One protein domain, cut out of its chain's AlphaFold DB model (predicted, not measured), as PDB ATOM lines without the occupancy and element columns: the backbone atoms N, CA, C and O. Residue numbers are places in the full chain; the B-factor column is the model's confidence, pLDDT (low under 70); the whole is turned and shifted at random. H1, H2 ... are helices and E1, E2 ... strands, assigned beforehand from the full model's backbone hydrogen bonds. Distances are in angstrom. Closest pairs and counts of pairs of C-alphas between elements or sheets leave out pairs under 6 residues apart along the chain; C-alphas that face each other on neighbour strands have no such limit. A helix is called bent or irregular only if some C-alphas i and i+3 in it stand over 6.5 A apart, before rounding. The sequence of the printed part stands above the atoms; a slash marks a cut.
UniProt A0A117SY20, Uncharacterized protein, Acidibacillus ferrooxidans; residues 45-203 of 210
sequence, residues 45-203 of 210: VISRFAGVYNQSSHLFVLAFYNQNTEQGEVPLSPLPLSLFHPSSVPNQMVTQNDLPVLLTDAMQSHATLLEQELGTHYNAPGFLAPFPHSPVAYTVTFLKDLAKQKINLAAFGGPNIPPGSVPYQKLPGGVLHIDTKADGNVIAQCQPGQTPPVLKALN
ATOM      1  N   VAL A  45      84.484  76.576  93.523       82.25
ATOM      2  CA  VAL A  45      83.060  76.293  93.738       82.25
ATOM      3  C   VAL A  45      82.203  77.359  93.059       82.25
ATOM      4  O   VAL A  45      82.092  78.485  93.537       82.25
ATOM      5  N   ILE A  46      81.530  77.001  91.972       88.06
ATOM      6  CA  ILE A  46      80.628  77.885  91.238       88.06
ATOM      7  C   ILE A  46      79.232  77.845  91.864       88.06
ATOM      8  O   ILE A  46      78.554  76.816  91.942       88.06
ATOM      9  N   SER A  47      78.785  79.014  92.308       87.56
ATOM     10  CA  SER A  47      77.458  79.245  92.885       87.56
ATOM     11  C   SER A  47      76.551  80.117  92.024       87.56
ATOM     12  O   SER A  47      75.339  80.086  92.208       87.56
ATOM     13  N   ARG A  48      77.143  80.897  91.120       91.69
ATOM     14  CA  ARG A  48      76.478  81.755  90.138       91.69
ATOM     15  C   ARG A  48      77.518  82.297  89.167       91.69
ATOM     16  O   ARG A  48      78.716  82.292  89.475       91.69
ATOM     17  N   PHE A  49      77.052  82.851  88.061       94.06
ATOM     18  CA  PHE A  49      77.855  83.691  87.179       94.06
ATOM     19  C   PHE A  49      77.115  84.981  86.824       94.06
ATOM     20  O   PHE A  49      75.886  85.035  86.869       94.06
ATOM     21  N   ALA A  50      77.845  86.041  86.492       95.19
ATOM     22  CA  ALA A  50      77.259  87.313  86.072       95.19
ATOM     23  C   ALA A  50      78.180  88.049  85.098       95.19
ATOM     24  O   ALA A  50      79.396  87.880  85.131       95.19
ATOM     25  N   GLY A  51      77.599  88.887  84.243       96.12
ATOM     26  CA  GLY A  51      78.365  89.822  83.436       96.12
ATOM     27  C   GLY A  51      78.770  91.004  84.305       96.12
ATOM     28  O   GLY A  51      77.917  91.583  84.976       96.12
ATOM     29  N   VAL A  52      80.042  91.378  84.277       96.19
ATOM     30  CA  VAL A  52      80.599  92.545  84.959       96.19
ATOM     31  C   VAL A  52      81.103  93.518  83.905       96.19
ATOM     32  O   VAL A  52      81.845  93.151  82.997       96.19
ATOM     33  N   TYR A  53      80.683  94.771  84.027       96.50
ATOM     34  CA  TYR A  53      81.173  95.881  83.229       96.50
ATOM     35  C   TYR A  53      81.971  96.826  84.125       96.50
ATOM     36  O   TYR A  53      81.425  97.427  85.055       96.50
ATOM     37  N   ASN A  54      83.264  96.963  83.837       94.75
ATOM     38  CA  ASN A  54      84.133  97.910  84.521       94.75
ATOM     39  C   ASN A  54      84.061  99.268  83.817       94.75
ATOM     40  O   ASN A  54      84.467  99.417  82.666       94.75
ATOM     41  N   GLN A  55      83.556 100.274  84.524       92.75
ATOM     42  CA  GLN A  55      83.325 101.608  83.976       92.75
ATOM     43  C   GLN A  55      84.624 102.374  83.698       92.75
ATOM     44  O   GLN A  55      84.624 103.253  82.842       92.75
ATOM     45  N   SER A  56      85.714 102.047  84.396       93.25
ATOM     46  CA  SER A  56      87.012 102.706  84.223       93.25
ATOM     47  C   SER A  56      87.784 102.157  83.025       93.25
ATOM     48  O   SER A  56      88.429 102.919  82.312       93.25
ATOM     49  N   SER A  57      87.750 100.837  82.814       92.75
ATOM     50  CA  SER A  57      88.466 100.179  81.712       92.75
ATOM     51  C   SER A  57      87.599  99.921  80.479       92.75
ATOM     52  O   SER A  57      88.127  99.536  79.441       92.75
ATOM     53  N   HIS A  58      86.284 100.134  80.579       93.31
ATOM     54  CA  HIS A  58      85.294  99.813  79.548       93.31
ATOM     55  C   HIS A  58      85.293  98.335  79.118       93.31
ATOM     56  O   HIS A  58      84.920  98.012  77.990       93.31
ATOM     57  N   LEU A  59      85.701  97.434  80.016       94.19
ATOM     58  CA  LEU A  59      85.771  96.000  79.751       94.19
ATOM     59  C   LEU A  59      84.524  95.274  80.251       94.19
ATOM     60  O   LEU A  59      83.979  95.605  81.307       94.19
ATOM     61  N   PHE A  60      84.120  94.262  79.486       95.44
ATOM     62  CA  PHE A  60      83.049  93.333  79.813       95.44
ATOM     63  C   PHE A  60      83.659  91.964  80.094       95.44
ATOM     64  O   PHE A  60      84.438  91.457  79.288       95.44
ATOM     65  N   VAL A  61      83.299  91.368  81.224       96.50
ATOM     66  CA  VAL A  61      83.733  90.019  81.597       96.50
ATOM     67  C   VAL A  61      82.553  89.213  82.125       96.50
ATOM     68  O   VAL A  61      81.616  89.758  82.700       96.50
ATOM     69  N   LEU A  62      82.584  87.907  81.922       96.81
ATOM     70  CA  LEU A  62      81.760  86.924  82.603       96.81
ATOM     71  C   LEU A  62      82.520  86.487  83.849       96.81
ATOM     72  O   LEU A  62      83.535  85.812  83.727       96.81
ATOM     73  N   ALA A  63      82.031  86.850  85.028       95.25
ATOM     74  CA  ALA A  63      82.634  86.472  86.299       95.25
ATOM     75  C   ALA A  63      81.887  85.295  86.939       95.25
ATOM     76  O   ALA A  63      80.649  85.266  86.979       95.25
ATOM     77  N   PHE A  64      82.643  84.344  87.483       93.69
ATOM     78  CA  PHE A  64      82.150  83.213  88.265       93.69
ATOM     79  C   PHE A  64      82.341  83.475  89.754       93.69
ATOM     80  O   PHE A  64      83.378  83.980  90.181       93.69
ATOM     81  N   TYR A  65      81.352  83.099  90.566       91.12
ATOM     82  CA  TYR A  65      81.371  83.383  91.999       91.12
ATOM     83  C   TYR A  65      81.160  82.140  92.851       91.12
ATOM     84  O   TYR A  65      80.244  81.352  92.602       91.12
ATOM     85  N   ASN A  66      81.905  82.063  93.950       87.19
ATOM     86  CA  ASN A  66      81.587  81.260  95.122       87.19
ATOM     87  C   ASN A  66      80.928  82.166  96.170       87.19
ATOM     88  O   ASN A  66      81.594  82.955  96.841       87.19
ATOM     89  N   GLN A  67      79.606  82.084  96.293       81.12
ATOM     90  CA  GLN A  67      78.781  83.012  97.060       81.12
ATOM     91  C   GLN A  67      79.007  84.469  96.601       81.12
ATOM     92  O   GLN A  67      78.494  84.896  95.560       81.12
ATOM     93  N   ASN A  68      79.795  85.230  97.362       79.75
ATOM     94  CA  ASN A  68      80.121  86.632  97.099       79.75
ATOM     95  C   ASN A  68      81.585  86.843  96.695       79.75
ATOM     96  O   ASN A  68      81.987  87.978  96.461       79.75
ATOM     97  N   THR A  69      82.365  85.768  96.600       84.00
ATOM     98  CA  THR A  69      83.781  85.813  96.242       84.00
ATOM     99  C   THR A  69      83.932  85.429  94.780       84.00
ATOM    100  O   THR A  69      83.473  84.364  94.371       84.00
ATOM    101  N   GLU A  70      84.554  86.291  93.987       87.25
ATOM    102  CA  GLU A  70      84.907  85.983  92.601       87.25
ATOM    103  C   GLU A  70      85.941  84.847  92.560       87.25
ATOM    104  O   GLU A  70      86.795  84.744  93.443       87.25
ATOM    105  N   GLN A  71      85.811  83.937  91.600       83.81
ATOM    106  CA  GLN A  71      86.687  82.768  91.441       83.81
ATOM    107  C   GLN A  71      87.463  82.800  90.125       83.81
ATOM    108  O   GLN A  71      88.576  82.287  90.075       83.81
ATOM    109  N   GLY A  72      86.889  83.419  89.096       87.44
ATOM    110  CA  GLY A  72      87.484  83.514  87.773       87.44
ATOM    111  C   GLY A  72      86.634  84.364  86.840       87.44
ATOM    112  O   GLY A  72      85.467  84.656  87.132       87.44
ATOM    113  N   GLU A  73      87.233  84.767  85.724       93.38
ATOM    114  CA  GLU A  73      86.611  85.629  84.728       93.38
ATOM    115  C   GLU A  73      86.944  85.189  83.300       93.38
ATOM    116  O   GLU A  73      88.030  84.688  83.009       93.38
ATOM    117  N   VAL A  74      86.000  85.409  82.390       94.94
ATOM    118  CA  VAL A  74      86.165  85.188  80.952       94.94
ATOM    119  C   VAL A  74      85.826  86.493  80.240       94.94
ATOM    120  O   VAL A  74      84.743  87.029  80.476       94.94
ATOM    121  N   PRO A  75      86.690  87.034  79.370       95.75
ATOM    122  CA  PRO A  75      86.357  88.239  78.620       95.75
ATOM    123  C   PRO A  75      85.103  88.046  77.758       95.75
ATOM    124  O   PRO A  75      84.845  86.955  77.248       95.75
ATOM    125  N   LEU A  76      84.333  89.117  77.595       94.00
ATOM    126  CA  LEU A  76      83.143  89.159  76.749       94.00
ATOM    127  C   LEU A  76      83.290  90.232  75.677       94.00
ATOM    128  O   LEU A  76      83.961  91.253  75.866       94.00
ATOM    129  N   SER A  77      82.588  90.034  74.566       90.81
ATOM    130  CA  SER A  77      82.353  91.115  73.618       90.81
ATOM    131  C   SER A  77      81.481  92.206  74.260       90.81
ATOM    132  O   SER A  77      80.745  91.938  75.215       90.81
ATOM    133  N   PRO A  78      81.527  93.458  73.766       90.44
ATOM    134  CA  PRO A  78      80.690  94.527  74.298       90.44
ATOM    135  C   PRO A  78      79.200  94.166  74.277       90.44
ATOM    136  O   PRO A  78      78.625  93.898  73.221       90.44
ATOM    137  N   LEU A  79      78.567  94.198  75.450       87.00
ATOM    138  CA  LEU A  79      77.149  93.886  75.625       87.00
ATOM    139  C   LEU A  79      76.310  95.162  75.799       87.00
ATOM    140  O   LEU A  79      76.820  96.185  76.265       87.00
ATOM    141  N   PRO A  80      75.000  95.129  75.479       90.81
ATOM    142  CA  PRO A  80      74.118  96.262  75.726       90.81
ATOM    143  C   PRO A  80      74.111  96.656  77.207       90.81
ATOM    144  O   PRO A  80      73.747  95.855  78.068       90.81
ATOM    145  N   LEU A  81      74.435  97.920  77.502       91.69
ATOM    146  CA  LEU A  81      74.458  98.446  78.875       91.69
ATOM    147  C   LEU A  81      73.096  98.354  79.584       91.69
ATOM    148  O   LEU A  81      73.045  98.372  80.808       91.69
ATOM    149  N   SER A  82      71.997  98.191  78.842       92.81
ATOM    150  CA  SER A  82      70.659  97.944  79.395       92.81
ATOM    151  C   SER A  82      70.545  96.636  80.184       92.81
ATOM    152  O   SER A  82      69.612  96.489  80.966       92.81
ATOM    153  N   LEU A  83      71.458  95.682  79.968       91.12
ATOM    154  CA  LEU A  83      71.528  94.434  80.732       91.12
ATOM    155  C   LEU A  83      72.207  94.610  82.096       91.12
ATOM    156  O   LEU A  83      72.173  93.682  82.902       91.12
ATOM    157  N   PHE A  84      72.839  95.762  82.339       94.81
ATOM    158  CA  PHE A  84      73.674  96.015  83.505       94.81
ATOM    159  C   PHE A  84      73.001  96.980  84.478       94.81
ATOM    160  O   PHE A  84      72.386  97.979  84.100       94.81
ATOM    161  N   HIS A  85      73.189  96.707  85.762       94.94
ATOM    162  CA  HIS A  85      72.701  97.513  86.868       94.94
ATOM    163  C   HIS A  85      73.863  97.878  87.802       94.94
ATOM    164  O   HIS A  85      74.871  97.169  87.830       94.94
ATOM    165  N   PRO A  86      73.765  98.983  88.561       92.81
ATOM    166  CA  PRO A  86      74.799  99.354  89.521       92.81
ATOM    167  C   PRO A  86      75.083  98.224  90.518       92.81
ATOM    168  O   PRO A  86      74.152  97.639  91.074       92.81
ATOM    169  N   SER A  87      76.362  97.930  90.749       91.62
ATOM    170  CA  SER A  87      76.793  96.979  91.775       91.62
ATOM    171  C   SER A  87      77.185  97.701  93.070       91.62
ATOM    172  O   SER A  87      77.309  98.925  93.102       91.62
ATOM    173  N   SER A  88      77.405  96.949  94.151       88.25
ATOM    174  CA  SER A  88      77.989  97.490  95.386       88.25
ATOM    175  C   SER A  88      79.482  97.814  95.258       88.25
ATOM    176  O   SER A  88      80.029  98.500  96.122       88.25
ATOM    177  N   VAL A  89      80.146  97.326  94.207       87.69
ATOM    178  CA  VAL A  89      81.561  97.577  93.937       87.69
ATOM    179  C   VAL A  89      81.693  98.881  93.138       87.69
ATOM    180  O   VAL A  89      81.039  99.038  92.101       87.69
ATOM    181  N   PRO A  90      82.527  99.841  93.588       91.12
ATOM    182  CA  PRO A  90      82.734 101.091  92.867       91.12
ATOM    183  C   PRO A  90      83.190 100.854  91.425       91.12
ATOM    184  O   PRO A  90      84.027  99.991  91.166       91.12
ATOM    185  N   ASN A  91      82.675 101.660  90.496       91.88
ATOM    186  CA  ASN A  91      82.996 101.596  89.066       91.88
ATOM    187  C   ASN A  91      82.675 100.250  88.390       91.88
ATOM    188  O   ASN A  91      83.206  99.966  87.316       91.88
ATOM    189  N   GLN A  92      81.810  99.425  88.984       93.94
ATOM    190  CA  GLN A  92      81.340  98.183  88.380       93.94
ATOM    191  C   GLN A  92      79.821  98.169  88.248       93.94
ATOM    192  O   GLN A  92      79.079  98.494  89.181       93.94
ATOM    193  N   MET A  93      79.361  97.728  87.084       95.50
ATOM    194  CA  MET A  93      77.972  97.362  86.851       95.50
ATOM    195  C   MET A  93      77.887  95.859  86.615       95.50
ATOM    196  O   MET A  93      78.806  95.270  86.054       95.50
ATOM    197  N   VAL A  94      76.786  95.242  87.025       95.50
ATOM    198  CA  VAL A  94      76.584  93.795  86.927       95.50
ATOM    199  C   VAL A  94      75.248  93.466  86.283       95.50
ATOM    200  O   VAL A  94      74.277  94.207  86.442       95.50
ATOM    201  N   THR A  95      75.182  92.363  85.547       95.06
ATOM    202  CA  THR A  95      73.913  91.836  85.036       95.06
ATOM    203  C   THR A  95      73.121  91.127  86.133       95.06
ATOM    204  O   THR A  95      73.614  90.893  87.238       95.06
ATOM    205  N   GLN A  96      71.900  90.694  85.811       91.50
ATOM    206  CA  GLN A  96      71.280  89.606  86.569       91.50
ATOM    207  C   GLN A  96      72.171  88.354  86.549       91.50
ATOM    208  O   GLN A  96      72.893  88.115  85.572       91.50
ATOM    209  N   ASN A  97      72.110  87.567  87.623       91.06
ATOM    210  CA  ASN A  97      72.846  86.310  87.709       91.06
ATOM    211  C   ASN A  97      72.323  85.301  86.678       91.06
ATOM    212  O   ASN A  97      71.143  85.295  86.327       91.06
ATOM    213  N   ASP A  98      73.224  84.426  86.250       87.81
ATOM    214  CA  ASP A  98      72.960  83.206  85.494       87.81
ATOM    215  C   ASP A  98      72.282  83.423  84.131       87.81
ATOM    216  O   ASP A  98      71.540  82.571  83.645       87.81
ATOM    217  N   LEU A  99      72.545  84.568  83.490       90.19
ATOM    218  CA  LEU A  99      71.974  84.925  82.193       90.19
ATOM    219  C   LEU A  99      72.627  84.121  81.041       90.19
ATOM    220  O   LEU A  99      73.799  84.351  80.737       90.19
ATOM    221  N   PRO A 100      71.894  83.253  80.310       85.50
ATOM    222  CA  PRO A 100      72.486  82.334  79.320       85.50
ATOM    223  C   PRO A 100      73.239  83.000  78.168       85.50
ATOM    224  O   PRO A 100      74.154  82.411  77.590       85.50
ATOM    225  N   VAL A 101      72.851  84.230  77.813       88.81
ATOM    226  CA  VAL A 101      73.489  84.978  76.721       88.81
ATOM    227  C   VAL A 101      74.979  85.206  76.987       88.81
ATOM    228  O   VAL A 101      75.762  85.230  76.046       88.81
ATOM    229  N   LEU A 102      75.379  85.290  78.261       92.81
ATOM    230  CA  LEU A 102      76.767  85.506  78.659       92.81
ATOM    231  C   LEU A 102      77.636  84.287  78.339       92.81
ATOM    232  O   LEU A 102      78.725  84.431  77.798       92.81
ATOM    233  N   LEU A 103      77.126  83.083  78.616       92.50
ATOM    234  CA  LEU A 103      77.802  81.835  78.254       92.50
ATOM    235  C   LEU A 103      77.869  81.660  76.735       92.50
ATOM    236  O   LEU A 103      78.849  81.137  76.219       92.50
ATOM    237  N   THR A 104      76.837  82.112  76.018       90.88
ATOM    238  CA  THR A 104      76.806  82.054  74.549       90.88
ATOM    239  C   THR A 104      77.913  82.921  73.946       90.88
ATOM    240  O   THR A 104      78.648  82.449  73.083       90.88
ATOM    241  N   ASP A 105      78.058  84.158  74.421       90.62
ATOM    242  CA  ASP A 105      79.088  85.089  73.948       90.62
ATOM    243  C   ASP A 105      80.507  84.628  74.325       90.62
ATOM    244  O   ASP A 105      81.390  84.556  73.463       90.62
ATOM    245  N   ALA A 106      80.701  84.209  75.583       93.31
ATOM    246  CA  ALA A 106      81.965  83.651  76.061       93.31
ATOM    247  C   ALA A 106      82.377  82.403  75.266       93.31
ATOM    248  O   ALA A 106      83.544  82.261  74.911       93.31
ATOM    249  N   MET A 107      81.431  81.520  74.926       93.00
ATOM    250  CA  MET A 107      81.714  80.327  74.125       93.00
ATOM    251  C   MET A 107      82.143  80.684  72.698       93.00
ATOM    252  O   MET A 107      83.009  80.027  72.130       93.00
ATOM    253  N   GLN A 108      81.567  81.729  72.105       91.31
ATOM    254  CA  GLN A 108      81.929  82.159  70.751       91.31
ATOM    255  C   GLN A 108      83.310  82.819  70.696       91.31
ATOM    256  O   GLN A 108      84.047  82.610  69.734       91.31
ATOM    257  N   SER A 109      83.658  83.600  71.720       89.62
ATOM    258  CA  SER A 109      84.865  84.435  71.716       89.62
ATOM    259  C   SER A 109      86.059  83.772  72.415       89.62
ATOM    260  O   SER A 109      87.204  83.956  72.006       89.62
ATOM    261  N   HIS A 110      85.800  82.981  73.460       93.31
ATOM    262  CA  HIS A 110      86.797  82.459  74.397       93.31
ATOM    263  C   HIS A 110      86.471  81.030  74.885       93.31
ATOM    264  O   HIS A 110      86.652  80.724  76.064       93.31
ATOM    265  N   ALA A 111      86.039  80.139  73.980       88.88
ATOM    266  CA  ALA A 111      85.622  78.760  74.285       88.88
ATOM    267  C   ALA A 111      86.560  78.018  75.254       88.88
ATOM    268  O   ALA A 111      86.119  77.539  76.289       88.88
ATOM    269  N   THR A 112      87.863  77.972  74.964       87.94
ATOM    270  CA  THR A 112      88.840  77.232  75.782       87.94
ATOM    271  C   THR A 112      88.942  77.757  77.213       87.94
ATOM    272  O   THR A 112      89.049  76.971  78.151       87.94
ATOM    273  N   LEU A 113      88.897  79.081  77.392       90.06
ATOM    274  CA  LEU A 113      88.948  79.685  78.721       90.06
ATOM    275  C   LEU A 113      87.635  79.433  79.472       90.06
ATOM    276  O   LEU A 113      87.663  79.092  80.648       90.06
ATOM    277  N   LEU A 114      86.496  79.518  78.780       91.31
ATOM    278  CA  LEU A 114      85.202  79.169  79.359       91.31
ATOM    279  C   LEU A 114      85.157  77.702  79.809       91.31
ATOM    280  O   LEU A 114      84.714  77.414  80.915       91.31
ATOM    281  N   GLU A 115      85.644  76.775  78.988       85.31
ATOM    282  CA  GLU A 115      85.738  75.356  79.339       85.31
ATOM    283  C   GLU A 115      86.671  75.115  80.535       85.31
ATOM    284  O   GLU A 115      86.403  74.243  81.358       85.31
ATOM    285  N   GLN A 116      87.752  75.888  80.672       83.31
ATOM    286  CA  GLN A 116      88.629  75.822  81.843       83.31
ATOM    287  C   GLN A 116      87.898  76.285  83.112       83.31
ATOM    288  O   GLN A 116      87.910  75.572  84.113       83.31
ATOM    289  N   GLU A 117      87.212  77.430  83.064       87.88
ATOM    290  CA  GLU A 117      86.435  77.949  84.200       87.88
ATOM    291  C   GLU A 117      85.255  77.036  84.563       87.88
ATOM    292  O   GLU A 117      84.898  76.904  85.730       87.88
ATOM    293  N   LEU A 118      84.669  76.342  83.582       85.00
ATOM    294  CA  LEU A 118      83.646  75.316  83.795       85.00
ATOM    295  C   LEU A 118      84.236  73.930  84.122       85.00
ATOM    296  O   LEU A 118      83.492  72.968  84.303       85.00
ATOM    297  N   GLY A 119      85.557  73.798  84.205       77.12
ATOM    298  CA  GLY A 119      86.226  72.575  84.636       77.12
ATOM    299  C   GLY A 119      86.126  71.409  83.656       77.12
ATOM    300  O   GLY A 119      86.187  70.261  84.084       77.12
ATOM    301  N   THR A 120      85.962  71.649  82.360       74.38
ATOM    302  CA  THR A 120      86.028  70.623  81.302       74.38
ATOM    303  C   THR A 120      87.334  70.643  80.523       74.38
ATOM    304  O   THR A 120      87.723  69.605  79.988       74.38
ATOM    305  N   HIS A 121      88.035  71.778  80.483       72.38
ATOM    306  CA  HIS A 121      89.360  71.881  79.875       72.38
ATOM    307  C   HIS A 121      90.465  71.837  80.935       72.38
ATOM    308  O   HIS A 121      90.314  72.396  82.015       72.38
ATOM    309  N   TYR A 122      91.568  71.137  80.634       62.50
ATOM    310  CA  TYR A 122      92.705  70.900  81.543       62.50
ATOM    311  C   TYR A 122      92.342  70.406  82.958       62.50
ATOM    312  O   TYR A 122      93.114  70.587  83.895       62.50
ATOM    313  N   ASN A 123      91.199  69.738  83.117       55.81
ATOM    314  CA  ASN A 123      90.741  69.226  84.410       55.81
ATOM    315  C   ASN A 123      90.919  67.696  84.551       55.81
ATOM    316  O   ASN A 123      90.437  67.083  85.499       55.81
ATOM    317  N   ALA A 124      91.621  67.076  83.594       49.19
ATOM    318  CA  ALA A 124      91.977  65.660  83.611       49.19
ATOM    319  C   ALA A 124      93.352  65.436  84.275       49.19
ATOM    320  O   ALA A 124      94.240  66.289  84.159       49.19
ATOM    321  N   PRO A 125      93.568  64.278  84.922       47.81
ATOM    322  CA  PRO A 125      94.789  64.013  85.665       47.81
ATOM    323  C   PRO A 125      96.019  63.926  84.759       47.81
ATOM    324  O   PRO A 125      96.149  63.027  83.929       47.81
ATOM    325  N   GLY A 126      96.973  64.830  84.981       45.28
ATOM    326  CA  GLY A 126      98.353  64.636  84.558       45.28
ATOM    327  C   GLY A 126      99.075  63.702  85.532       45.28
ATOM    328  O   GLY A 126      98.841  63.749  86.737       45.28
ATOM    329  N   PHE A 127     100.010  62.888  85.031       45.22
ATOM    330  CA  PHE A 127     100.797  61.936  85.838       45.22
ATOM    331  C   PHE A 127     101.512  62.577  87.048       45.22
ATOM    332  O   PHE A 127     101.758  61.908  88.046       45.22
ATOM    333  N   LEU A 128     101.835  63.874  86.969       48.66
ATOM    334  CA  LEU A 128     102.546  64.631  88.009       48.66
ATOM    335  C   LEU A 128     101.669  65.669  88.738       48.66
ATOM    336  O   LEU A 128     102.081  66.183  89.773       48.66
ATOM    337  N   ALA A 129     100.483  65.984  88.208       52.09
ATOM    338  CA  ALA A 129      99.547  66.955  88.768       52.09
ATOM    339  C   ALA A 129      98.117  66.531  88.386       52.09
ATOM    340  O   ALA A 129      97.717  66.723  87.235       52.09
ATOM    341  N   PRO A 130      97.342  65.934  89.312       50.66
ATOM    342  CA  PRO A 130      96.005  65.429  89.001       50.66
ATOM    343  C   PRO A 130      95.014  66.544  88.625       50.66
ATOM    344  O   PRO A 130      94.015  66.257  87.979       50.66
ATOM    345  N   PHE A 131      95.318  67.796  88.981       56.28
ATOM    346  CA  PHE A 131      94.530  68.986  88.663       56.28
ATOM    347  C   PHE A 131      95.489  70.164  88.405       56.28
ATOM    348  O   PHE A 131      95.893  70.836  89.357       56.28
ATOM    349  N   PRO A 132      95.957  70.388  87.160       55.41
ATOM    350  CA  PRO A 132      96.839  71.521  86.859       55.41
ATOM    351  C   PRO A 132      96.126  72.871  87.047       55.41
ATOM    352  O   PRO A 132      96.781  73.877  87.311       55.41
ATOM    353  N   HIS A 133      94.793  72.866  86.983       63.78
ATOM    354  CA  HIS A 133      93.906  73.936  87.434       63.78
ATOM    355  C   HIS A 133      93.017  73.406  88.560       63.78
ATOM    356  O   HIS A 133      92.732  72.212  88.582       63.78
ATOM    357  N   SER A 134      92.599  74.266  89.496       67.94
ATOM    358  CA  SER A 134      91.720  73.861  90.600       67.94
ATOM    359  C   SER A 134      90.474  73.148  90.058       67.94
ATOM    360  O   SER A 134      89.810  73.701  89.178       67.94
ATOM    361  N   PRO A 135      90.120  71.960  90.574       69.69
ATOM    362  CA  PRO A 135      88.910  71.269  90.157       69.69
ATOM    363  C   PRO A 135      87.684  72.149  90.392       69.69
ATOM    364  O   PRO A 135      87.602  72.875  91.384       69.69
ATOM    365  N   VAL A 136      86.722  72.080  89.475       75.62
ATOM    366  CA  VAL A 136      85.498  72.879  89.540       75.62
ATOM    367  C   VAL A 136      84.368  72.063  90.146       75.62
ATOM    368  O   VAL A 136      84.111  70.916  89.775       75.62
ATOM    369  N   ALA A 137      83.661  72.686  91.075       75.69
ATOM    370  CA  ALA A 137      82.517  72.107  91.745       75.69
ATOM    371  C   ALA A 137      81.343  73.090  91.699       75.69
ATOM    372  O   ALA A 137      81.536  74.294  91.567       75.69
ATOM    373  N   TYR A 138      80.108  72.606  91.804       77.00
ATOM    374  CA  TYR A 138      78.917  73.440  91.624       77.00
ATOM    375  C   TYR A 138      78.008  73.363  92.837       77.00
ATOM    376  O   TYR A 138      77.679  72.278  93.310       77.00
ATOM    377  N   THR A 139      77.546  74.500  93.347       74.38
ATOM    378  CA  THR A 139      76.594  74.465  94.464       74.38
ATOM    379  C   THR A 139      75.264  73.851  94.032       74.38
ATOM    380  O   THR A 139      74.792  74.034  92.908       74.38
ATOM    381  N   VAL A 140      74.598  73.169  94.961       69.38
ATOM    382  CA  VAL A 140      73.261  72.607  94.728       69.38
ATOM    383  C   VAL A 140      72.250  73.665  94.269       69.38
ATOM    384  O   VAL A 140      71.405  73.379  93.420       69.38
ATOM    385  N   THR A 141      72.307  74.873  94.833       71.25
ATOM    386  CA  THR A 141      71.383  75.966  94.490       71.25
ATOM    387  C   THR A 141      71.552  76.386  93.035       71.25
ATOM    388  O   THR A 141      70.571  76.391  92.297       71.25
ATOM    389  N   PHE A 142      72.794  76.599  92.601       80.62
ATOM    390  CA  PHE A 142      73.115  76.932  91.215       80.62
ATOM    391  C   PHE A 142      72.565  75.896  90.230       80.62
ATOM    392  O   PHE A 142      71.897  76.227  89.257       80.62
ATOM    393  N   LEU A 143      72.759  74.612  90.526       72.06
ATOM    394  CA  LEU A 143      72.278  73.525  89.672       72.06
ATOM    395  C   LEU A 143      70.751  73.454  89.602       72.06
ATOM    396  O   LEU A 143      70.188  73.153  88.547       72.06
ATOM    397  N   LYS A 144      70.066  73.751  90.712       65.06
ATOM    398  CA  LYS A 144      68.602  73.875  90.732       65.06
ATOM    399  C   LYS A 144      68.146  75.040  89.855       65.06
ATOM    400  O   LYS A 144      67.140  74.901  89.160       65.06
ATOM    401  N   ASP A 145      68.870  76.152  89.861       74.81
ATOM    402  CA  ASP A 145      68.529  77.328  89.063       74.81
ATOM    403  C   ASP A 145      68.807  77.116  87.569       74.81
ATOM    404  O   ASP A 145      67.922  77.394  86.756       74.81
ATOM    405  N   LEU A 146      69.924  76.481  87.194       73.00
ATOM    406  CA  LEU A 146      70.162  76.017  85.819       73.00
ATOM    407  C   LEU A 146      69.045  75.084  85.331       73.00
ATOM    408  O   LEU A 146      68.542  75.234  84.215       73.00
ATOM    409  N   ALA A 147      68.595  74.154  86.181       65.25
ATOM    410  CA  ALA A 147      67.520  73.230  85.836       65.25
ATOM    411  C   ALA A 147      66.172  73.940  85.613       65.25
ATOM    412  O   ALA A 147      65.471  73.614  84.653       65.25
ATOM    413  N   LYS A 148      65.815  74.933  86.445       67.00
ATOM    414  CA  LYS A 148      64.609  75.765  86.241       67.00
ATOM    415  C   LYS A 148      64.658  76.505  84.906       67.00
ATOM    416  O   LYS A 148      63.647  76.590  84.214       67.00
ATOM    417  N   GLN A 149      65.837  77.003  84.545       71.38
ATOM    418  CA  GLN A 149      66.076  77.718  83.294       71.38
ATOM    419  C   GLN A 149      66.265  76.783  82.086       71.38
ATOM    420  O   GLN A 149      66.396  77.257  80.960       71.38
ATOM    421  N   LYS A 150      66.242  75.457  82.295       70.50
ATOM    422  CA  LYS A 150      66.486  74.422  81.273       70.50
ATOM    423  C   LYS A 150      67.845  74.569  80.575       70.50
ATOM    424  O   LYS A 150      67.985  74.227  79.403       70.50
ATOM    425  N   ILE A 151      68.844  75.050  81.305       72.06
ATOM    426  CA  ILE A 151      70.210  75.229  80.816       72.06
ATOM    427  C   ILE A 151      71.006  73.956  81.106       72.06
ATOM    428  O   ILE A 151      70.990  73.451  82.227       72.06
ATOM    429  N   ASN A 152      71.734  73.464  80.105       72.88
ATOM    430  CA  ASN A 152      72.775  72.456  80.280       72.88
ATOM    431  C   ASN A 152      74.123  73.079  79.904       72.88
ATOM    432  O   ASN A 152      74.273  73.574  78.786       72.88
ATOM    433  N   LEU A 153      75.094  73.038  80.821       76.94
ATOM    434  CA  LEU A 153      76.421  73.622  80.608       76.94
ATOM    435  C   LEU A 153      77.190  72.964  79.453       76.94
ATOM    436  O   LEU A 153      78.030  73.627  78.854       76.94
ATOM    437  N   ALA A 154      76.841  71.733  79.059       74.19
ATOM    438  CA  ALA A 154      77.408  71.082  77.874       74.19
ATOM    439  C   ALA A 154      77.215  71.863  76.572       74.19
ATOM    440  O   ALA A 154      78.029  71.733  75.664       74.19
ATOM    441  N   ALA A 155      76.169  72.686  76.466       77.88
ATOM    442  CA  ALA A 155      75.988  73.544  75.296       77.88
ATOM    443  C   ALA A 155      77.050  74.659  75.198       77.88
ATOM    444  O   ALA A 155      77.192  75.271  74.144       77.88
ATOM    445  N   PHE A 156      77.792  74.908  76.280       84.94
ATOM    446  CA  PHE A 156      78.776  75.983  76.422       84.94
ATOM    447  C   PHE A 156      80.160  75.433  76.786       84.94
ATOM    448  O   PHE A 156      80.913  76.068  77.514       84.94
ATOM    449  N   GLY A 157      80.451  74.200  76.361       75.50
ATOM    450  CA  GLY A 157      81.727  73.538  76.627       75.50
ATOM    451  C   GLY A 157      81.883  73.012  78.056       75.50
ATOM    452  O   GLY A 157      82.786  72.227  78.310       75.50
ATOM    453  N   GLY A 158      80.987  73.361  78.980       75.69
ATOM    454  CA  GLY A 158      80.977  72.847  80.344       75.69
ATOM    455  C   GLY A 158      80.498  71.396  80.457       75.69
ATOM    456  O   GLY A 158      80.234  70.707  79.468       75.69
ATOM    457  N   PRO A 159      80.383  70.882  81.684       69.62
ATOM    458  CA  PRO A 159      80.024  69.493  81.886       69.62
ATOM    459  C   PRO A 159      78.580  69.199  81.475       69.62
ATOM    460  O   PRO A 159      77.679  70.030  81.610       69.62
ATOM    461  N   ASN A 160      78.337  67.969  81.016       67.88
ATOM    462  CA  ASN A 160      76.987  67.518  80.694       67.88
ATOM    463  C   ASN A 160      76.186  67.245  81.966       67.88
ATOM    464  O   ASN A 160      76.228  66.139  82.503       67.88
ATOM    465  N   ILE A 161      75.419  68.251  82.384       61.06
ATOM    466  CA  ILE A 161      74.473  68.203  83.497       61.06
ATOM    467  C   ILE A 161      73.069  68.447  82.936       61.06
ATOM    468  O   ILE A 161      72.599  69.587  82.895       61.06
ATOM    469  N   PRO A 162      72.362  67.406  82.473       49.19
ATOM    470  CA  PRO A 162      70.991  67.579  82.023       49.19
ATOM    471  C   PRO A 162      70.124  68.197  83.134       49.19
ATOM    472  O   PRO A 162      70.264  67.807  84.297       49.19
ATOM    473  N   PRO A 163      69.198  69.117  82.830       44.38
ATOM    474  CA  PRO A 163      68.208  69.571  83.799       44.38
ATOM    475  C   PRO A 163      67.504  68.377  84.469       44.38
ATOM    476  O   PRO A 163      66.958  67.512  83.786       44.38
ATOM    477  N   GLY A 164      67.546  68.297  85.804       37.12
ATOM    478  CA  GLY A 164      66.963  67.180  86.566       37.12
ATOM    479  C   GLY A 164      67.810  65.899  86.646       37.12
ATOM    480  O   GLY A 164      67.346  64.910  87.209       37.12
ATOM    481  N   SER A 165      69.048  65.913  86.139       39.25
ATOM    482  CA  SER A 165      70.012  64.792  86.201       39.25
ATOM    483  C   SER A 165      70.357  64.330  87.618       39.25
ATOM    484  O   SER A 165      70.716  63.171  87.815       39.25
ATOM    485  N   VAL A 166      70.172  65.195  88.616       43.72
ATOM    486  CA  VAL A 166      70.125  64.798  90.022       43.72
ATOM    487  C   VAL A 166      68.706  65.042  90.539       43.72
ATOM    488  O   VAL A 166      68.242  66.188  90.506       43.72
ATOM    489  N   PRO A 167      67.984  64.006  91.016       42.47
ATOM    490  CA  PRO A 167      66.651  64.186  91.578       42.47
ATOM    491  C   PRO A 167      66.677  65.254  92.674       42.47
ATOM    492  O   PRO A 167      67.503  65.181  93.578       42.47
ATOM    493  N   TYR A 168      65.755  66.221  92.633       41.44
ATOM    494  CA  TYR A 168      65.712  67.350  93.579       41.44
ATOM    495  C   TYR A 168      65.763  66.907  95.054       41.44
ATOM    496  O   TYR A 168      66.389  67.557  95.887       41.44
ATOM    497  N   GLN A 169      65.144  65.761  95.359       44.34
ATOM    498  CA  GLN A 169      65.115  65.119  96.679       44.34
ATOM    499  C   GLN A 169      66.490  64.604  97.141       44.34
ATOM    500  O   GLN A 169      66.735  64.488  98.336       44.34
ATOM    501  N   LYS A 170      67.387  64.303  96.197       39.53
ATOM    502  CA  LYS A 170      68.772  63.882  96.437       39.53
ATOM    503  C   LYS A 170      69.746  65.057  96.508       39.53
ATOM    504  O   LYS A 170      70.914  64.839  96.781       39.53
ATOM    505  N   LEU A 171      69.270  66.296  96.359       48.16
ATOM    506  CA  LEU A 171      70.048  67.528  96.508       48.16
ATOM    507  C   LEU A 171      69.742  68.230  97.858       48.16
ATOM    508  O   LEU A 171      69.173  69.334  97.841       48.16
ATOM    509  N   PRO A 172      70.065  67.633  99.031       44.91
ATOM    510  CA  PRO A 172      69.712  68.172 100.350       44.91
ATOM    511  C   PRO A 172      70.537  69.408 100.769       44.91
ATOM    512  O   PRO A 172      70.417  69.868 101.897       44.91
ATOM    513  N   GLY A 173      71.344  69.972  99.865       48.78
ATOM    514  CA  GLY A 173      72.352  70.998 100.145       48.78
ATOM    515  C   GLY A 173      73.758  70.475  99.835       48.78
ATOM    516  O   GLY A 173      73.922  69.282  99.580       48.78
ATOM    517  N   GLY A 174      74.753  71.366  99.803       49.78
ATOM    518  CA  GLY A 174      76.155  71.019  99.528       49.78
ATOM    519  C   GLY A 174      76.651  71.396  98.126       49.78
ATOM    520  O   GLY A 174      76.077  72.259  97.452       49.78
ATOM    521  N   VAL A 175      77.746  70.757  97.718       49.28
ATOM    522  CA  VAL A 175      78.450  70.972  96.448       49.28
ATOM    523  C   VAL A 175      78.415  69.669  95.640       49.28
ATOM    524  O   VAL A 175      78.593  68.590  96.198       49.28
ATOM    525  N   LEU A 176      78.130  69.762  94.343       54.97
ATOM    526  CA  LEU A 176      78.159  68.662  93.387       54.97
ATOM    527  C   LEU A 176      79.457  68.730  92.583       54.97
ATOM    528  O   LEU A 176      79.734  69.741  91.933       54.97
ATOM    529  N   HIS A 177      80.206  67.633  92.582       54.38
ATOM    530  CA  HIS A 177      81.369  67.486  91.721       54.38
ATOM    531  C   HIS A 177      81.010  67.013  90.330       54.38
ATOM    532  O   HIS A 177      80.077  66.227  90.140       54.38
ATOM    533  N   ILE A 178      81.822  67.448  89.369       51.66
ATOM    534  CA  ILE A 178      81.734  66.945  88.013       51.66
ATOM    535  C   ILE A 178      83.106  66.508  87.550       51.66
ATOM    536  O   ILE A 178      83.981  67.315  87.269       51.66
ATOM    537  N   ASP A 179      83.261  65.192  87.512       43.06
ATOM    538  CA  ASP A 179      84.426  64.529  86.958       43.06
ATOM    539  C   ASP A 179      84.397  64.683  85.431       43.06
ATOM    540  O   ASP A 179      83.446  64.260  84.761       43.06
ATOM    541  N   THR A 180      85.419  65.328  84.877       36.84
ATOM    542  CA  THR A 180      85.561  65.556  83.438       36.84
ATOM    543  C   THR A 180      86.657  64.664  82.831       36.84
ATOM    544  O   THR A 180      87.516  65.114  82.089       36.84
ATOM    545  N   LYS A 181      86.471  63.346  83.036       36.16
ATOM    546  CA  LYS A 181      86.515  62.225  82.056       36.16
ATOM    547  C   LYS A 181      87.834  61.546  81.634       36.16
ATOM    548  O   LYS A 181      88.777  62.173  81.170       36.16
ATOM    549  N   ALA A 182      87.698  60.217  81.474       28.48
ATOM    550  CA  ALA A 182      88.011  59.513  80.217       28.48
ATOM    551  C   ALA A 182      86.846  58.609  79.711       28.48
ATOM    552  O   ALA A 182      86.608  58.547  78.507       28.48
ATOM    553  N   ASP A 183      86.006  58.027  80.587       31.48
ATOM    554  CA  ASP A 183      85.211  56.839  80.184       31.48
ATOM    555  C   ASP A 183      83.673  56.987  80.239       31.48
ATOM    556  O   ASP A 183      82.947  55.995  80.208       31.48
ATOM    557  N   GLY A 184      83.127  58.206  80.279       33.25
ATOM    558  CA  GLY A 184      81.674  58.416  80.159       33.25
ATOM    559  C   GLY A 184      81.005  59.040  81.381       33.25
ATOM    560  O   GLY A 184      80.751  58.381  82.373       33.25
ATOM    561  N   ASN A 185      80.686  60.329  81.236       35.78
ATOM    562  CA  ASN A 185      79.637  61.141  81.865       35.78
ATOM    563  C   ASN A 185      78.835  60.467  82.996       35.78
ATOM    564  O   ASN A 185      77.640  60.212  82.834       35.78
ATOM    565  N   VAL A 186      79.451  60.259  84.158       37.34
ATOM    566  CA  VAL A 186      78.716  59.994  85.398       37.34
ATOM    567  C   VAL A 186      78.954  61.158  86.348       37.34
ATOM    568  O   VAL A 186      80.066  61.407  86.798       37.34
ATOM    569  N   ILE A 187      77.872  61.873  86.641       42.41
ATOM    570  CA  ILE A 187      77.806  62.908  87.669       42.41
ATOM    571  C   ILE A 187      77.745  62.188  89.018       42.41
ATOM    572  O   ILE A 187      76.742  61.540  89.328       42.41
ATOM    573  N   ALA A 188      78.807  62.271  89.815       45.56
ATOM    574  CA  ALA A 188      78.818  61.730  91.168       45.56
ATOM    575  C   ALA A 188      78.559  62.860  92.168       45.56
ATOM    576  O   ALA A 188      79.371  63.768  92.332       45.56
ATOM    577  N   GLN A 189      77.424  62.796  92.863       45.25
ATOM    578  CA  GLN A 189      77.225  63.626  94.043       45.25
ATOM    579  C   GLN A 189      78.013  63.041  95.204       45.25
ATOM    580  O   GLN A 189      77.641  62.006  95.755       45.25
ATOM    581  N   CYS A 190      79.085  63.726  95.577       42.97
ATOM    582  CA  CYS A 190      79.818  63.446  96.797       42.97
ATOM    583  C   CYS A 190      79.248  64.272  97.948       42.97
ATOM    584  O   CYS A 190      78.915  65.445  97.776       42.97
ATOM    585  N   GLN A 191      79.144  63.673  99.133       39.66
ATOM    586  CA  GLN A 191      79.048  64.478 100.350       39.66
ATOM    587  C   GLN A 191      80.379  65.225 100.561       39.66
ATOM    588  O   GLN A 191      81.416  64.760 100.077       39.66
ATOM    589  N   PRO A 192      80.393  66.356 101.289       37.91
ATOM    590  CA  PRO A 192      81.640  67.005 101.689       37.91
ATOM    591  C   PRO A 192      82.617  65.993 102.316       37.91
ATOM    592  O   PRO A 192      82.237  65.253 103.220       37.91
ATOM    593  N   GLY A 193      83.853  65.935 101.810       34.88
ATOM    594  CA  GLY A 193      84.877  64.976 102.243       34.88
ATOM    595  C   GLY A 193      84.847  63.589 101.579       34.88
ATOM    596  O   GLY A 193      85.708  62.770 101.894       34.88
ATOM    597  N   GLN A 194      83.917  63.301 100.656       37.69
ATOM    598  CA  GLN A 194      83.847  62.007  99.960       37.69
ATOM    599  C   GLN A 194      84.503  62.030  98.574       37.69
ATOM    600  O   GLN A 194      84.079  62.746  97.676       37.69
ATOM    601  N   THR A 195      85.470  61.146  98.339       38.03
ATOM    602  CA  THR A 195      86.080  60.974  97.013       38.03
ATOM    603  C   THR A 195      85.176  60.140  96.088       38.03
ATOM    604  O   THR A 195      84.739  59.055  96.493       38.03
ATOM    605  N   PRO A 196      84.920  60.574  94.834       41.91
ATOM    606  CA  PRO A 196      84.225  59.759  93.841       41.91
ATOM    607  C   PRO A 196      84.850  58.355  93.694       41.91
ATOM    608  O   PRO A 196      86.074  58.240  93.595       41.91
ATOM    609  N   PRO A 197      84.048  57.272  93.617       45.44
ATOM    610  CA  PRO A 197      84.567  55.906  93.479       45.44
ATOM    611  C   PRO A 197      85.497  55.696  92.275       45.44
ATOM    612  O   PRO A 197      86.406  54.871  92.342       45.44
ATOM    613  N   VAL A 198      85.302  56.461  91.194       37.47
ATOM    614  CA  VAL A 198      86.138  56.419  89.984       37.47
ATOM    615  C   VAL A 198      87.546  56.964  90.261       37.47
ATOM    616  O   VAL A 198      88.530  56.317  89.908       37.47
ATOM    617  N   LEU A 199      87.671  58.069  91.005       32.62
ATOM    618  CA  LEU A 199      88.969  58.597  91.448       32.62
ATOM    619  C   LEU A 199      89.668  57.661  92.449       32.62
ATOM    620  O   LEU A 199      90.889  57.523  92.413       32.62
ATOM    621  N   LYS A 200      88.904  56.939  93.281       39.66
ATOM    622  CA  LYS A 200      89.436  55.904  94.187       39.66
ATOM    623  C   LYS A 200      90.017  54.698  93.434       39.66
ATOM    624  O   LYS A 200      90.972  54.086  93.907       39.66
ATOM    625  N   ALA A 201      89.451  54.356  92.275       38.00
ATOM    626  CA  ALA A 201      89.943  53.277  91.419       38.00
ATOM    627  C   ALA A 201      91.198  53.678  90.625       38.00
ATOM    628  O   ALA A 201      92.076  52.845  90.411       38.00
ATOM    629  N   LEU A 202      91.300  54.950  90.225       29.23
ATOM    630  CA  LEU A 202      92.445  55.494  89.487       29.23
ATOM    631  C   LEU A 202      93.633  55.852  90.396       29.23
ATOM    632  O   LEU A 202      94.770  55.879  89.929       29.23
ATOM    633  N   ASN A 203      93.398  56.100  91.690       30.38
ATOM    634  CA  ASN A 203      94.450  56.388  92.663       30.38
ATOM    635  C   ASN A 203      94.094  55.810  94.057       30.38
ATOM    636  O   ASN A 203      93.472  56.484  94.878       30.38
TER     637      ASN A 203
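This is residues 45 to 203 of the 210 residues of an uncharacterized protein of Acidibacillus ferrooxidans (UniProt A0A117SY20). What shape does the model have? It is two halves set end to end: a strongly twisted five-stranded sheet with the kinked helix H1 packed across one face, and a looser half of long loops round the small strand pair E6 and E7, with H4 at the far end. H2 and H3 lie where the halves join, and residues 45 to 46, just before E1, pair with E6. What is it made of? The printed part has 159 residues with four named helices and seven named strands, in the order E1 E2 E3 E4 E5 H1 E6 H2 H3 E7 H4; the class is mixed, helices and strands, with under half of the residues in named elements. How are the sheets ordered, and how large is the whole? The large sheet runs E3 E2 E1 E5 E4 and the small one E6 E7, both antiparallel; the whole is compact, with a radius of gyration of the C-alphas of 16.2 A and spans of 50 by 38 by 25 A.

Where are the strands of the large sheet? E1 is residues 48 to 54, 18.7 A long, from C-alpha 48 at (76.478, 81.755, 90.138). E2 is residues 59 to 66, 21.7 A, and E3 residues 69 to 75, 18.0 A; E4 is residues 84 to 86 and E5 residues 92 to 95. What follows them? H1 is residues 100 to 117, 15.4 A from first to last C-alpha; it is irregular, with C-alphas 109 and 112 9.2 A apart and a kink of 125 degrees near residue 110. E6 is residues 136 to 139, H2 residues 140 to 148, 12.5 A, and H3 residues 153 to 156. Where does the last part lie? E7 is residues 175 to 177, and H4 is residues 197 to 202, ending at C-alpha 202 at (92.445, 55.494, 89.487).

How is the large sheet joined? E1, E2 and E3 form a meander, each strand the antiparallel neighbour of the one before, with N 52 and O 61 at 2.8 A and N 64 and O 72 at 2.9 A. E5 is beside E1, with N 53 and O 93 at 2.8 A, and forms a hairpin with the edge strand E4, with N 85 and O 94 at 2.8 A. What is on this sheet? H1 is on one face, two layers, at a height over the sheet of 8.5 A; it lies over E3 and runs across the strands, at 81 degrees to E3 on the local plane, and the C-alphas of Val 74 and Leu 114, the closest of E3 and H1, are 6.3 A apart. H2 only grazes the sheet, with its residues 141 to 146. What of the other parts? H3 touches H1, the closest C-alphas being those of Met 107 and Phe 156 at 5.7 A. E6 and E7 are antiparallel neighbours, with N 176 and O 138 at 2.8 A, and H4 touches no helix. How regular are the helix backbones? Every O i to N i+4 pair is within hydrogen-bond range in H2 and H4, against 11 of 14 in H1, and H3 is too short for such a pair.

How far does it reach? The two C-alphas farthest apart are those of Ser 82 and Ala 201, at 50.1 A. Is the printed part whole, and which links are long? It has no cut; the links H1 to E6 and H3 to E7, of 18 residues each, and E7 to H4, of 19, are long. Where is confidence low? The mean pLDDT of the printed part is 71.4, and 63 residues are under 70, among them residues 122 to 135 and 159 to 203.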